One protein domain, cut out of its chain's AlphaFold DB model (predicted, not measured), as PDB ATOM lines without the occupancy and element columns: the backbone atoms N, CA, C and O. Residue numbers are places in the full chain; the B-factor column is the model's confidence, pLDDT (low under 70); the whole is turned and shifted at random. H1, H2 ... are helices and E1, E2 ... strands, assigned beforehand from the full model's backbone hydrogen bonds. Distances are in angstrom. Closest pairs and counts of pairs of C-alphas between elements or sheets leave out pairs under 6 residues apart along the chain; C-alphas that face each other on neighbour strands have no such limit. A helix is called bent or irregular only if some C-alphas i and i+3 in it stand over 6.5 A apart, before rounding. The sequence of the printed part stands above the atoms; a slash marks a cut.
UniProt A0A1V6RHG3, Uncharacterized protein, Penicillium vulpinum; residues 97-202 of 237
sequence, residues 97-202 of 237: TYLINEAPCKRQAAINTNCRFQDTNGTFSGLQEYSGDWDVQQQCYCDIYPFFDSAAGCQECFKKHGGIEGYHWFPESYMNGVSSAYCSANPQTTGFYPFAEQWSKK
ATOM      1  N   THR A  97      43.010   4.982 -48.228       28.77
ATOM      2  CA  THR A  97      43.701   4.676 -46.974       28.77
ATOM      3  C   THR A  97      43.903   5.975 -46.201       28.77
ATOM      4  O   THR A  97      44.934   6.632 -46.324       28.77
ATOM      5  N   TYR A  98      42.907   6.390 -45.420       32.38
ATOM      6  CA  TYR A  98      43.110   7.479 -44.469       32.38
ATOM      7  C   TYR A  98      43.939   6.953 -43.295       32.38
ATOM      8  O   TYR A  98      43.569   5.984 -42.630       32.38
ATOM      9  N   LEU A  99      45.103   7.561 -43.080       31.20
ATOM     10  CA  LEU A  99      45.938   7.304 -41.916       31.20
ATOM     11  C   LEU A  99      45.221   7.860 -40.674       31.20
ATOM     12  O   LEU A  99      44.805   9.017 -40.666       31.20
ATOM     13  N   ILE A 100      45.147   7.032 -39.626       39.09
ATOM     14  CA  ILE A 100      44.473   7.209 -38.323       39.09
ATOM     15  C   ILE A 100      43.054   6.611 -38.303       39.09
ATOM     16  O   ILE A 100      42.220   6.926 -39.139       39.09
ATOM     17  N   ASN A 101      42.803   5.761 -37.300       46.56
ATOM     18  CA  ASN A 101      41.662   4.851 -37.081       46.56
ATOM     19  C   ASN A 101      40.239   5.468 -37.068       46.56
ATOM     20  O   ASN A 101      39.292   4.802 -36.657       46.56
ATOM     21  N   GLU A 102      40.060   6.721 -37.492       51.97
ATOM     22  CA  GLU A 102      38.772   7.411 -37.563       51.97
ATOM     23  C   GLU A 102      38.678   8.256 -38.832       51.97
ATOM     24  O   GLU A 102      39.628   8.954 -39.191       51.97
ATOM     25  N   ALA A 103      37.517   8.217 -39.487       63.62
ATOM     26  CA  ALA A 103      37.288   8.950 -40.724       63.62
ATOM     27  C   ALA A 103      37.418  10.473 -40.530       63.62
ATOM     28  O   ALA A 103      36.985  10.988 -39.490       63.62
ATOM     29  N   PRO A 104      37.959  11.214 -41.517       63.97
ATOM     30  CA  PRO A 104      38.194  12.654 -41.403       63.97
ATOM     31  C   PRO A 104      36.960  13.464 -40.989       63.97
ATOM     32  O   PRO A 104      37.065  14.321 -40.112       63.97
ATOM     33  N   CYS A 105      35.774  13.149 -41.525       70.00
ATOM     34  CA  CYS A 105      34.544  13.857 -41.165       70.00
ATOM     35  C   CYS A 105      34.096  13.593 -39.721       70.00
ATOM     36  O   CYS A 105      33.638  14.509 -39.036       70.00
ATOM     37  N   LYS A 106      34.278  12.364 -39.219       69.38
ATOM     38  CA  LYS A 106      34.001  12.027 -37.814       69.38
ATOM     39  C   LYS A 106      34.938  12.787 -36.879       69.38
ATOM     40  O   LYS A 106      34.484  13.355 -35.887       69.38
ATOM     41  N   ARG A 107      36.228  12.849 -37.221       66.94
ATOM     42  CA  ARG A 107      37.213  13.623 -36.459       66.94
ATOM     43  C   ARG A 107      36.884  15.114 -36.473       66.94
ATOM     44  O   ARG A 107      36.878  15.736 -35.416       66.94
ATOM     45  N   GLN A 108      36.564  15.669 -37.643       74.88
ATOM     46  CA  GLN A 108      36.141  17.063 -37.780       74.88
ATOM     47  C   GLN A 108      34.939  17.360 -36.876       74.88
ATOM     48  O   GLN A 108      34.958  18.355 -36.157       74.88
ATOM     49  N   ALA A 109      33.912  16.505 -36.889       71.25
ATOM     50  CA  ALA A 109      32.715  16.681 -36.071       71.25
ATOM     51  C   ALA A 109      33.029  16.659 -34.567       71.25
ATOM     52  O   ALA A 109      32.560  17.526 -33.835       71.25
ATOM     53  N   ALA A 110      33.859  15.715 -34.116       67.75
ATOM     54  CA  ALA A 110      34.263  15.618 -32.715       67.75
ATOM     55  C   ALA A 110      35.043  16.859 -32.247       67.75
ATOM     56  O   ALA A 110      34.702  17.454 -31.227       67.75
ATOM     57  N   ILE A 111      36.046  17.291 -33.023       72.31
ATOM     58  CA  ILE A 111      36.821  18.503 -32.721       72.31
ATOM     59  C   ILE A 111      35.910  19.730 -32.714       72.31
ATOM     60  O   ILE A 111      35.994  20.565 -31.819       72.31
ATOM     61  N   ASN A 112      35.004  19.822 -33.686       79.50
ATOM     62  CA  ASN A 112      34.065  20.924 -33.766       79.50
ATOM     63  C   ASN A 112      33.189  21.032 -32.517       79.50
ATOM     64  O   ASN A 112      33.006  22.133 -32.021       79.50
ATOM     65  N   THR A 113      32.672  19.919 -31.996       73.12
ATOM     66  CA  THR A 113      31.909  19.927 -30.743       73.12
ATOM     67  C   THR A 113      32.767  20.419 -29.577       73.12
ATOM     68  O   THR A 113      32.323  21.289 -28.835       73.12
ATOM     69  N   ASN A 114      34.006  19.936 -29.464       74.06
ATOM     70  CA  ASN A 114      34.914  20.322 -28.379       74.06
ATOM     71  C   ASN A 114      35.343  21.796 -28.432       74.06
ATOM     72  O   ASN A 114      35.572  22.391 -27.388       74.06
ATOM     73  N   CYS A 115      35.471  22.381 -29.624       81.19
ATOM     74  CA  CYS A 115      35.909  23.771 -29.777       81.19
ATOM     75  C   CYS A 115      34.756  24.773 -29.895       81.19
ATOM     76  O   CYS A 115      34.926  25.956 -29.601       81.19
ATOM     77  N   ARG A 116      33.568  24.331 -30.321       82.75
ATOM     78  CA  ARG A 116      32.388  25.198 -30.419       82.75
ATOM     79  C   ARG A 116      31.785  25.499 -29.055       82.75
ATOM     80  O   ARG A 116      31.275  26.602 -28.863       82.75
ATOM     81  N   PHE A 117      31.806  24.525 -28.152       79.06
ATOM     82  CA  PHE A 117      31.170  24.630 -26.848       79.06
ATOM     83  C   PHE A 117      32.213  24.694 -25.736       79.06
ATOM     84  O   PHE A 117      33.173  23.931 -25.726       79.06
ATOM     85  N   GLN A 118      31.997  25.594 -24.786       78.06
ATOM     86  CA  GLN A 118      32.649  25.575 -23.487       78.06
ATOM     87  C   GLN A 118      31.988  24.497 -22.633       78.06
ATOM     88  O   GLN A 118      30.759  24.421 -22.584       78.06
ATOM     89  N   ASP A 119      32.788  23.696 -21.936       77.81
ATOM     90  CA  ASP A 119      32.286  22.797 -20.902       77.81
ATOM     91  C   ASP A 119      32.323  23.503 -19.542       77.81
ATOM     92  O   ASP A 119      33.387  23.690 -18.949       77.81
ATOM     93  N   THR A 120      31.157  23.912 -19.043       74.88
ATOM     94  CA  THR A 120      31.062  24.655 -17.782       74.88
ATOM     95  C   THR A 120      30.956  23.760 -16.546       74.88
ATOM     96  O   THR A 120      31.048  24.269 -15.430       74.88
ATOM     97  N   ASN A 121      30.680  22.455 -16.691       72.62
ATOM     98  CA  ASN A 121      30.406  21.587 -15.533       72.62
ATOM     99  C   ASN A 121      30.773  20.096 -15.689       72.62
ATOM    100  O   ASN A 121      30.407  19.297 -14.825       72.62
ATOM    101  N   GLY A 122      31.485  19.702 -16.744       68.12
ATOM    102  CA  GLY A 122      31.886  18.318 -17.003       68.12
ATOM    103  C   GLY A 122      30.785  17.441 -17.604       68.12
ATOM    104  O   GLY A 122      30.918  16.215 -17.607       68.12
ATOM    105  N   THR A 123      29.661  18.019 -18.043       67.56
ATOM    106  CA  THR A 123      28.494  17.265 -18.534       67.56
ATOM    107  C   THR A 123      27.931  17.860 -19.818       67.56
ATOM    108  O   THR A 123      28.094  19.042 -20.097       67.56
ATOM    109  N   PHE A 124      27.155  17.062 -20.561       64.38
ATOM    110  CA  PHE A 124      26.466  17.532 -21.768       64.38
ATOM    111  C   PHE A 124      25.574  18.763 -21.513       64.38
ATOM    112  O   PHE A 124      25.493  19.654 -22.347       64.38
ATOM    113  N   SER A 125      24.938  18.846 -20.337       73.44
ATOM    114  CA  SER A 125      24.104  19.996 -19.951       73.44
ATOM    115  C   SER A 125      24.897  21.274 -19.649       73.44
ATOM    116  O   SER A 125      24.316  22.353 -19.588       73.44
ATOM    117  N   GLY A 126      26.210  21.149 -19.439       67.94
ATOM    118  CA  GLY A 126      27.135  22.265 -19.269       67.94
ATOM    119  C   GLY A 126      27.787  22.732 -20.563       67.94
ATOM    120  O   GLY A 126      28.603  23.644 -20.505       67.94
ATOM    121  N   LEU A 127      27.455  22.134 -21.712       74.81
ATOM    122  CA  LEU A 127      27.936  22.619 -22.999       74.81
ATOM    123  C   LEU A 127      27.219  23.923 -23.352       74.81
ATOM    124  O   LEU A 127      26.003  23.943 -23.554       74.81
ATOM    125  N   GLN A 128      27.975  25.012 -23.432       79.75
ATOM    126  CA  GLN A 128      27.470  26.334 -23.794       79.75
ATOM    127  C   GLN A 128      28.293  26.915 -24.934       79.75
ATOM    128  O   GLN A 128      29.500  26.710 -24.999       79.75
ATOM    129  N   GLU A 129      27.662  27.632 -25.861       81.00
ATOM    130  CA  GLU A 129      28.430  28.340 -26.885       81.00
ATOM    131  C   GLU A 129      29.298  29.419 -26.237       81.00
ATOM    132  O   GLU A 129      28.907  30.050 -25.250       81.00
ATOM    133  N   TYR A 130      30.478  29.644 -26.810       80.88
ATOM    134  CA  TYR A 130      31.313  30.761 -26.395       80.88
ATOM    135  C   TYR A 130      30.531  32.073 -26.581       80.88
ATOM    136  O   TYR A 130      29.987  32.337 -27.652       80.88
ATOM    137  N   SER A 131      30.488  32.900 -25.535       86.94
ATOM    138  CA  SER A 131      29.960  34.277 -25.565       86.94
ATOM    139  C   SER A 131      31.067  35.338 -25.422       86.94
ATOM    140  O   SER A 131      30.802  36.539 -25.488       86.94
ATOM    141  N   GLY A 132      32.310  34.875 -25.271       86.19
ATOM    142  CA  GLY A 132      33.555  35.619 -25.105       86.19
ATOM    143  C   GLY A 132      34.740  34.655 -25.239       86.19
ATOM    144  O   GLY A 132      34.565  33.545 -25.739       86.19
ATOM    145  N   ASP A 133      35.931  35.057 -24.789       90.12
ATOM    146  CA  ASP A 133      37.149  34.225 -24.816       90.12
ATOM    147  C   ASP A 133      37.471  33.659 -26.207       90.12
ATOM    148  O   ASP A 133      37.831  32.491 -26.381       90.12
ATOM    149  N   TRP A 134      37.323  34.500 -27.230       93.12
ATOM    150  CA  TRP A 134      37.490  34.077 -28.617       93.12
ATOM    151  C   TRP A 134      38.905  33.602 -28.925       93.12
ATOM    152  O   TRP A 134      39.059  32.696 -29.735       93.12
ATOM    153  N   ASP A 135      39.912  34.141 -28.239       90.88
ATOM    154  CA  ASP A 135      41.293  33.669 -28.342       90.88
ATOM    155  C   ASP A 135      41.419  32.207 -27.863       90.88
ATOM    156  O   ASP A 135      42.150  31.418 -28.457       90.88
ATOM    157  N   VAL A 136      40.648  31.793 -26.847       87.94
ATOM    158  CA  VAL A 136      40.616  30.396 -26.371       87.94
ATOM    159  C   VAL A 136      39.942  29.492 -27.403       87.94
ATOM    160  O   VAL A 136      40.456  28.419 -27.725       87.94
ATOM    161  N   GLN A 137      38.807  29.923 -27.966       88.25
ATOM    162  CA  GLN A 137      38.152  29.176 -29.044       88.25
ATOM    163  C   GLN A 137      39.052  29.076 -30.287       88.25
ATOM    164  O   GLN A 137      39.111  28.028 -30.930       88.25
ATOM    165  N   GLN A 138      39.762  30.150 -30.632       90.31
ATOM    166  CA  GLN A 138      40.717  30.180 -31.734       90.31
ATOM    167  C   GLN A 138      41.852  29.180 -31.508       90.31
ATOM    168  O   GLN A 138      42.054  28.323 -32.364       90.31
ATOM    169  N   GLN A 139      42.508  29.202 -30.343       86.25
ATOM    170  CA  GLN A 139      43.549  28.230 -29.985       86.25
ATOM    171  C   GLN A 139      43.042  26.784 -30.061       86.25
ATOM    172  O   GLN A 139      43.761  25.901 -30.527       86.25
ATOM    173  N   CYS A 140      41.788  26.521 -29.677       80.94
ATOM    174  CA  CYS A 140      41.207  25.182 -29.798       80.94
ATOM    175  C   CYS A 140      41.185  24.681 -31.250       80.94
ATOM    176  O   CYS A 140      41.630  23.564 -31.530       80.94
ATOM    177  N   TYR A 141      40.696  25.511 -32.175       81.81
ATOM    178  CA  TYR A 141      40.590  25.168 -33.594       81.81
ATOM    179  C   TYR A 141      41.932  25.201 -34.341       81.81
ATOM    180  O   TYR A 141      42.095  24.454 -35.306       81.81
ATOM    181  N   CYS A 142      42.854  26.077 -33.938       84.31
ATOM    182  CA  CYS A 142      44.083  26.369 -34.678       84.31
ATOM    183  C   CYS A 142      45.320  25.640 -34.141       84.31
ATOM    184  O   CYS A 142      46.159  25.228 -34.938       84.31
ATOM    185  N   ASP A 143      45.419  25.452 -32.821       80.56
ATOM    186  CA  ASP A 143      46.657  25.002 -32.172       80.56
ATOM    187  C   ASP A 143      46.501  23.661 -31.443       80.56
ATOM    188  O   ASP A 143      47.394  22.815 -31.490       80.56
ATOM    189  N   ILE A 144      45.378  23.452 -30.744       75.50
ATOM    190  CA  ILE A 144      45.179  22.271 -29.885       75.50
ATOM    191  C   ILE A 144      44.773  21.051 -30.709       75.50
ATOM    192  O   ILE A 144      45.299  19.953 -30.509       75.50
ATOM    193  N   TYR A 145      43.816  21.226 -31.619       72.50
ATOM    194  CA  TYR A 145      43.292  20.141 -32.435       72.50
ATOM    195  C   TYR A 145      43.550  20.381 -33.924       72.50
ATOM    196  O   TYR A 145      43.444  21.511 -34.393       72.50
ATOM    197  N   PRO A 146      43.781  19.315 -34.716       74.81
ATOM    198  CA  PRO A 146      43.972  19.417 -36.160       74.81
ATOM    199  C   PRO A 146      42.619  19.579 -36.878       74.81
ATOM    200  O   PRO A 146      42.205  18.727 -37.674       74.81
ATOM    201  N   PHE A 147      41.866  20.633 -36.545       77.62
ATOM    202  CA  PHE A 147      40.516  20.841 -37.067       77.62
ATOM    203  C   PHE A 147      40.521  21.033 -38.582       77.62
ATOM    204  O   PHE A 147      39.784  20.344 -39.287       77.62
ATOM    205  N   PHE A 148      41.361  21.943 -39.079       77.56
ATOM    206  CA  PHE A 148      41.405  22.282 -40.500       77.56
ATOM    207  C   PHE A 148      41.920  21.124 -41.362       77.56
ATOM    208  O   PHE A 148      41.355  20.886 -42.427       77.56
ATOM    209  N   ASP A 149      42.871  20.325 -40.867       74.12
ATOM    210  CA  ASP A 149      43.307  19.090 -41.535       74.12
ATOM    211  C   ASP A 149      42.169  18.065 -41.624       74.12
ATOM    212  O   ASP A 149      41.920  17.461 -42.671       74.12
ATOM    213  N   SER A 150      41.432  17.884 -40.524       70.44
ATOM    214  CA  SER A 150      40.287  16.969 -40.474       70.44
ATOM    215  C   SER A 150      39.168  17.429 -41.409       70.44
ATOM    216  O   SER A 150      38.557  16.617 -42.105       70.44
ATOM    217  N   ALA A 151      38.930  18.739 -41.460       76.00
ATOM    218  CA  ALA A 151      37.968  19.350 -42.357       76.00
ATOM    219  C   ALA A 151      38.371  19.194 -43.827       76.00
ATOM    220  O   ALA A 151      37.531  18.796 -44.628       76.00
ATOM    221  N   ALA A 152      39.637  19.430 -44.179       73.56
ATOM    222  CA  ALA A 152      40.146  19.219 -45.534       73.56
ATOM    223  C   ALA A 152      39.966  17.757 -45.977       73.56
ATOM    224  O   ALA A 152      39.429  17.497 -47.053       73.56
ATOM    225  N   GLY A 153      40.302  16.797 -45.109       71.38
ATOM    226  CA  GLY A 153      40.057  15.379 -45.380       71.38
ATOM    227  C   GLY A 153      38.569  15.046 -45.557       71.38
ATOM    228  O   GLY A 153      38.219  14.204 -46.384       71.38
ATOM    229  N   CYS A 154      37.680  15.721 -44.825       73.81
ATOM    230  CA  CYS A 154      36.240  15.554 -45.003       73.81
ATOM    231  C   CYS A 154      35.748  16.122 -46.342       73.81
ATOM    232  O   CYS A 154      34.984  15.467 -47.052       73.81
ATOM    233  N   GLN A 155      36.235  17.305 -46.730       73.75
ATOM    234  CA  GLN A 155      35.900  17.912 -48.019       73.75
ATOM    235  C   GLN A 155      36.392  17.070 -49.200       73.75
ATOM    236  O   GLN A 155      35.664  16.927 -50.178       73.75
ATOM    237  N   GLU A 156      37.566  16.437 -49.105       70.75
ATOM    238  CA  GLU A 156      38.028  15.493 -50.134       70.75
ATOM    239  C   GLU A 156      37.128  14.248 -50.230       70.75
ATOM    240  O   GLU A 156      36.906  13.732 -51.329       70.75
ATOM    241  N   CYS A 157      36.536  13.797 -49.118       69.88
ATOM    242  CA  CYS A 157      35.532  12.735 -49.152       69.88
ATOM    243  C   CYS A 157      34.265  13.179 -49.905       69.88
ATOM    244  O   CYS A 157      33.834  12.497 -50.836       69.88
ATOM    245  N   PHE A 158      33.723  14.361 -49.589       70.62
ATOM    246  CA  PHE A 158      32.556  14.910 -50.295       70.62
ATOM    247  C   PHE A 158      32.825  15.191 -51.774       70.62
ATOM    248  O   PHE A 158      31.981  14.915 -52.624       70.62
ATOM    249  N   LYS A 159      34.022  15.665 -52.116       67.69
ATOM    250  CA  LYS A 159      34.460  15.852 -53.504       67.69
ATOM    251  C   LYS A 159      34.438  14.549 -54.304       67.69
ATOM    252  O   LYS A 159      34.121  14.569 -55.494       67.69
ATOM    253  N   LYS A 160      34.775  13.426 -53.663       62.97
ATOM    254  CA  LYS A 160      34.819  12.099 -54.288       62.97
ATOM    255  C   LYS A 160      33.453  11.418 -54.375       62.97
ATOM    256  O   LYS A 160      33.241  10.625 -55.289       62.97
ATOM    257  N   HIS A 161      32.557  11.667 -53.425       58.16
ATOM    258  CA  HIS A 161      31.322  10.888 -53.311       58.16
ATOM    259  C   HIS A 161      30.041  11.672 -53.605       58.16
ATOM    260  O   HIS A 161      29.031  11.058 -53.926       58.16
ATOM    261  N   GLY A 162      30.075  13.001 -53.568       55.34
ATOM    262  CA  GLY A 162      28.861  13.810 -53.479       55.34
ATOM    263  C   GLY A 162      28.776  14.422 -52.099       55.34
ATOM    264  O   GLY A 162      29.092  13.768 -51.106       55.34
ATOM    265  N   GLY A 163      28.389  15.692 -52.021       51.25
ATOM    266  CA  GLY A 163      27.914  16.209 -50.750       51.25
ATOM    267  C   GLY A 163      26.519  15.660 -50.469       51.25
ATOM    268  O   GLY A 163      25.735  15.406 -51.383       51.25
ATOM    269  N   ILE A 164      26.237  15.472 -49.189       49.53
ATOM    270  CA  ILE A 164      24.915  15.120 -48.662       49.53
ATOM    271  C   ILE A 164      23.926  16.247 -49.018       49.53
ATOM    272  O   ILE A 164      24.341  17.403 -49.072       49.53
ATOM    273  N   GLU A 165      22.654  15.937 -49.295       45.50
ATOM    274  CA  GLU A 165      21.566  16.914 -49.535       45.50
ATOM    275  C   GLU A 165      21.877  18.035 -50.573       45.50
ATOM    276  O   GLU A 165      21.403  19.166 -50.458       45.50
ATOM    277  N   GLY A 166      22.674  17.756 -51.614       44.41
ATOM    278  CA  GLY A 166      22.984  18.734 -52.675       44.41
ATOM    279  C   GLY A 166      24.006  19.809 -52.280       44.41
ATOM    280  O   GLY A 166      24.199  20.785 -53.013       44.41
ATOM    281  N   TYR A 167      24.683  19.642 -51.142       50.12
ATOM    282  CA  TYR A 167      25.733  20.558 -50.719       50.12
ATOM    283  C   TYR A 167      27.039  20.320 -51.486       50.12
ATOM    284  O   TYR A 167      27.392  19.210 -51.880       50.12
ATOM    285  N   HIS A 168      27.758  21.411 -51.728       56.69
ATOM    286  CA  HIS A 168      29.026  21.399 -52.443       56.69
ATOM    287  C   HIS A 168      30.168  21.084 -51.470       56.69
ATOM    288  O   HIS A 168      30.094  21.400 -50.281       56.69
ATOM    289  N   TRP A 169      31.240  20.481 -51.977       66.44
ATOM    290  CA  TRP A 169      32.508  20.416 -51.255       66.44
ATOM    291  C   TRP A 169      33.224  21.769 -51.371       66.44
ATOM    292  O   TRP A 169      33.143  22.443 -52.402       66.44
ATOM    293  N   PHE A 170      33.946  22.167 -50.328       71.75
ATOM    294  CA  PHE A 170      34.799  23.353 -50.368       71.75
ATOM    295  C   PHE A 170      36.199  22.976 -50.852       71.75
ATOM    296  O   PHE A 170      36.779  22.017 -50.334       71.75
ATOM    297  N   PRO A 171      36.779  23.718 -51.810       70.12
ATOM    298  CA  PRO A 171      38.118  23.428 -52.274       70.12
ATOM    299  C   PRO A 171      39.159  23.703 -51.198       70.12
ATOM    300  O   PRO A 171      38.974  24.555 -50.330       70.12
ATOM    301  N   GLU A 172      40.292  23.015 -51.302       73.69
ATOM    302  CA  GLU A 172      41.429  23.195 -50.397       73.69
ATOM    303  C   GLU A 172      41.839  24.674 -50.284       73.69
ATOM    304  O   GLU A 172      42.122  25.162 -49.196       73.69
ATOM    305  N   SER A 173      41.767  25.436 -51.380       73.44
ATOM    306  CA  SER A 173      42.031  26.881 -51.375       73.44
ATOM    307  C   SER A 173      41.066  27.679 -50.491       73.44
ATOM    308  O   SER A 173      41.494  28.619 -49.823       73.44
ATOM    309  N   TYR A 174      39.784  27.304 -50.447       76.75
ATOM    310  CA  TYR A 174      38.807  27.905 -49.539       76.75
ATOM    311  C   TYR A 174      39.155  27.551 -48.089       76.75
ATOM    312  O   TYR A 174      39.210  28.437 -47.238       76.75
ATOM    313  N   MET A 175      39.436  26.270 -47.825       77.44
ATOM    314  CA  MET A 175      39.781  25.765 -46.491       77.44
ATOM    315  C   MET A 175      41.045  26.431 -45.935       77.44
ATOM    316  O   MET A 175      41.047  26.910 -44.802       77.44
ATOM    317  N   ASN A 176      42.081  26.552 -46.762       79.75
ATOM    318  CA  ASN A 176      43.319  27.245 -46.420       79.75
ATOM    319  C   ASN A 176      43.083  28.745 -46.224       79.75
ATOM    320  O   ASN A 176      43.672  29.342 -45.326       79.75
ATOM    321  N   GLY A 177      42.205  29.352 -47.027       82.25
ATOM    322  CA  GLY A 177      41.846  30.761 -46.913       82.25
ATOM    323  C   GLY A 177      41.168  31.096 -45.584       82.25
ATOM    324  O   GLY A 177      41.616  32.010 -44.890       82.25
ATOM    325  N   VAL A 178      40.126  30.346 -45.204       84.25
ATOM    326  CA  VAL A 178      39.420  30.572 -43.932       84.25
ATOM    327  C   VAL A 178      40.297  30.214 -42.736       84.25
ATOM    328  O   VAL A 178      40.320  30.974 -41.774       84.25
ATOM    329  N   SER A 179      41.067  29.122 -42.819       87.69
ATOM    330  CA  SER A 179      42.025  28.719 -41.781       87.69
ATOM    331  C   SER A 179      43.060  29.811 -41.533       87.69
ATOM    332  O   SER A 179      43.187  30.308 -40.417       87.69
ATOM    333  N   SER A 180      43.726  30.277 -42.594       86.44
ATOM    334  CA  SER A 180      44.748  31.321 -42.489       86.44
ATOM    335  C   SER A 180      44.167  32.611 -41.922       86.44
ATOM    336  O   SER A 180      44.769  33.219 -41.042       86.44
ATOM    337  N   ALA A 181      42.991  33.030 -42.395       89.62
ATOM    338  CA  ALA A 181      42.353  34.255 -41.927       89.62
ATOM    339  C   ALA A 181      41.916  34.155 -40.460       89.62
ATOM    340  O   ALA A 181      42.126  35.097 -39.702       89.62
ATOM    341  N   TYR A 182      41.327  33.027 -40.058       89.81
ATOM    342  CA  TYR A 182      40.854  32.824 -38.693       89.81
ATOM    343  C   TYR A 182      42.013  32.665 -37.712       89.81
ATOM    344  O   TYR A 182      42.018  33.327 -36.684       89.81
ATOM    345  N   CYS A 183      43.018  31.847 -38.030       90.25
ATOM    346  CA  CYS A 183      44.125  31.540 -37.120       90.25
ATOM    347  C   CYS A 183      45.190  32.642 -37.025       90.25
ATOM    348  O   CYS A 183      46.012  32.611 -36.118       90.25
ATOM    349  N   SER A 184      45.198  33.614 -37.943       90.81
ATOM    350  CA  SER A 184      46.096  34.782 -37.870       90.81
ATOM    351  C   SER A 184      45.429  36.044 -37.321       90.81
ATOM    352  O   SER A 184      46.103  37.059 -37.127       90.81
ATOM    353  N   ALA A 185      44.118  36.012 -37.080       90.50
ATOM    354  CA  ALA A 185      43.393  37.155 -36.548       90.50
ATOM    355  C   ALA A 185      43.817  37.433 -35.096       90.50
ATOM    356  O   ALA A 185      43.727  36.569 -34.230       90.50
ATOM    357  N   ASN A 186      44.302  38.649 -34.839       88.94
ATOM    358  CA  ASN A 186      44.760  39.085 -33.524       88.94
ATOM    359  C   ASN A 186      44.445  40.585 -33.329       88.94
ATOM    360  O   ASN A 186      44.991  41.409 -34.073       88.94
ATOM    361  N   PRO A 187      43.593  40.968 -32.361       88.75
ATOM    362  CA  PRO A 187      42.878  40.090 -31.428       88.75
ATOM    363  C   PRO A 187      41.726  39.343 -32.108       88.75
ATOM    364  O   PRO A 187      41.153  39.847 -33.082       88.75
ATOM    365  N   GLN A 188      41.333  38.183 -31.573       91.50
ATOM    366  CA  GLN A 188      40.124  37.522 -32.045       91.50
ATOM    367  C   GLN A 188      38.888  38.188 -31.432       91.50
ATOM    368  O   GLN A 188      38.702  38.234 -30.218       91.50
ATOM    369  N   THR A 189      38.008  38.727 -32.278       91.31
ATOM    370  CA  THR A 189      36.842  39.511 -31.823       91.31
ATOM    371  C   THR A 189      35.512  38.773 -31.944       91.31
ATOM    372  O   THR A 189      34.472  39.322 -31.585       91.31
ATOM    373  N   THR A 190      35.508  37.565 -32.506       90.44
ATOM    374  CA  THR A 190      34.283  36.797 -32.734       90.44
ATOM    375  C   THR A 190      34.560  35.298 -32.782       90.44
ATOM    376  O   THR A 190      35.688  34.877 -33.045       90.44
ATOM    377  N   GLY A 191      33.529  34.491 -32.548       86.94
ATOM    378  CA  GLY A 191      33.632  33.042 -32.650       86.94
ATOM    379  C   GLY A 191      33.794  32.544 -34.089       86.94
ATOM    380  O   GLY A 191      33.548  33.263 -35.061       86.94
ATOM    381  N   PHE A 192      34.181  31.279 -34.233       86.62
ATOM    382  CA  PHE A 192      34.554  30.687 -35.520       86.62
ATOM    383  C   PHE A 192      33.463  30.761 -36.601       86.62
ATOM    384  O   PHE A 192      33.743  31.149 -37.733       86.62
ATOM    385  N   TYR A 193      32.211  30.436 -36.266       83.19
ATOM    386  CA  TYR A 193      31.114  30.414 -37.244       83.19
ATOM    387  C   TYR A 193      30.741  31.815 -37.760       83.19
ATOM    388  O   TYR A 193      30.765  32.007 -38.978       83.19
ATOM    389  N   PRO A 194      30.477  32.818 -36.894       84.00
ATOM    390  CA  PRO A 194      30.285  34.194 -37.353       84.00
ATOM    391  C   PRO A 194      31.490  34.743 -38.128       84.00
ATOM    392  O   PRO A 194      31.309  35.473 -39.104       84.00
ATOM    393  N   PHE A 195      32.719  34.377 -37.738       87.25
ATOM    394  CA  PHE A 195      33.918  34.748 -38.490       87.25
ATOM    395  C   PHE A 195      33.878  34.188 -39.910       87.25
ATOM    396  O   PHE A 195      34.027  34.942 -40.870       87.25
ATOM    397  N   ALA A 196      33.686  32.875 -40.048       81.88
ATOM    398  CA  ALA A 196      33.723  32.197 -41.334       81.88
ATOM    399  C   ALA A 196      32.605  32.687 -42.263       81.88
ATOM    400  O   ALA A 196      32.839  32.876 -43.457       81.88
ATOM    401  N   GLU A 197      31.428  32.992 -41.710       76.88
ATOM    402  CA  GLU A 197      30.324  33.605 -42.446       76.88
ATOM    403  C   GLU A 197      30.717  34.973 -43.004       76.88
ATOM    404  O   GLU A 197      30.621  35.208 -44.209       76.88
ATOM    405  N   GLN A 198      31.236  35.865 -42.163       77.81
ATOM    406  CA  GLN A 198      31.661  37.196 -42.599       77.81
ATOM    407  C   GLN A 198      32.854  37.150 -43.555       77.81
ATOM    408  O   GLN A 198      32.938  37.954 -44.485       77.81
ATOM    409  N   TRP A 199      33.775  36.211 -43.344       82.12
ATOM    410  CA  TRP A 199      34.903  35.977 -44.233       82.12
ATOM    411  C   TRP A 199      34.418  35.536 -45.614       82.12
ATOM    412  O   TRP A 199      34.812  36.151 -46.599       82.12
ATOM    413  N   SER A 200      33.499  34.568 -45.684       72.62
ATOM    414  CA  SER A 200      32.959  34.030 -46.943       72.62
ATOM    415  C   SER A 200      32.214  35.062 -47.797       72.62
ATOM    416  O   SER A 200      32.149  34.927 -49.014       72.62
ATOM    417  N   LYS A 201      31.667  36.115 -47.174       71.56
ATOM    418  CA  LYS A 201      31.023  37.239 -47.874       71.56
ATOM    419  C   LYS A 201      32.041  38.198 -48.502       71.56
ATOM    420  O   LYS A 201      31.705  38.919 -49.437       71.56
ATOM    421  N   LYS A 202      33.267  38.237 -47.972       70.12
ATOM    422  CA  LYS A 202      34.351  39.139 -48.403       70.12
ATOM    423  C   LYS A 202      35.339  38.454 -49.337       70.12
ATOM    424  O   LYS A 202      35.855  39.088 -50.253       70.12
TER     425      LYS A 202
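What this domain is: This is residues 97 to 202 of the 237 residues of an uncharacterized protein of Penicillium vulpinum (UniProt A0A1V6RHG3). Two helices joined by a tight link, H2 and H3, make the middle of the model, with H1 packed on both of them from one side and H4 packed on both from the other, where H4 folds back along H3 as a helical hairpin. H5 crosses H4, and a small strand hairpin, E1 and E2, follows the end of H1. The printed part has 106 residues with five named helices and two named strands, in the order H1 E1 E2 H2 H3 H4 H5; the two strands form an antiparallel sheet, and the class is mostly helix. The whole is compact and rounded, with a radius of gyration of the C-alphas of 14.4 A and spans of 38 by 35 by 26 A.

How they stand to each other: Start with H1, residues 104 to 116, which runs by a tight link into E1, residues 117 to 119. E1 and E2, residues 127 to 129, are a hairpin: look for N 118 and O 128, 2.7 A apart, and N 128 and O 118, 3.0 A. H2, residues 134 to 144, touches residues 111 to 116 of H1 alone, at a shallow tilt of 30 degrees, opposite ways; their closest C-alphas, Cys 115 and Cys 140, are 5.5 A apart. H3, residues 147 to 161, touches H2 only at the corner, only just, with 3 pairs of C-alphas within 8 A; the closest are Tyr 141 and Phe 147, 5.5 A. H3 touches H1 at a steep tilt of 39 degrees, the closest C-alphas being Cys 105 and Cys 154, 4.5 A apart. H4, residues 172 to 183, makes a helical hairpin with H3 at 20 degrees, and the closest C-alphas are Ala 152 and Glu 172, 6.4 A. H4 also touches H2, closest at the C-alphas of Cys 142 and Cys 183, 5.7 A. H5, residues 192 to 202, touches H4 at a steep tilt of 61 degrees, closest at the C-alphas of Val 178 and Ala 196, 6.5 A. H1 and H4 are apart, as are H3 and H5. In H1, H3 and H4 every O i to N i+4 pair is within hydrogen-bond range; in H2 and in H5 it is 6 of 7.

Where its parts are: Find C-alpha 104 at (38.194, 12.654, -41.403); from there H1 runs 17.7 A to C-alpha 116. E1 measures 6.3 A and E2 6.9 A. H2, 14.1 A, is only just irregular: C-alphas 141 and 144 are 6.6 A apart. H3 begins at C-alpha 147, (40.516, 20.841, -37.067), and is 21.2 A long; H4 is 15.9 A. H5, 15.4 A, ends at C-alpha 202, (34.351, 39.139, -48.403).

The domain as a whole: The C-alphas of Asn 121 and Lys 160 are the two farthest apart, 40.1 A. The printed part has no cut, and no link is long. The mean pLDDT of the printed part is 74.0; 27 residues are under 70, among them 97 to 104 and 159 to 169.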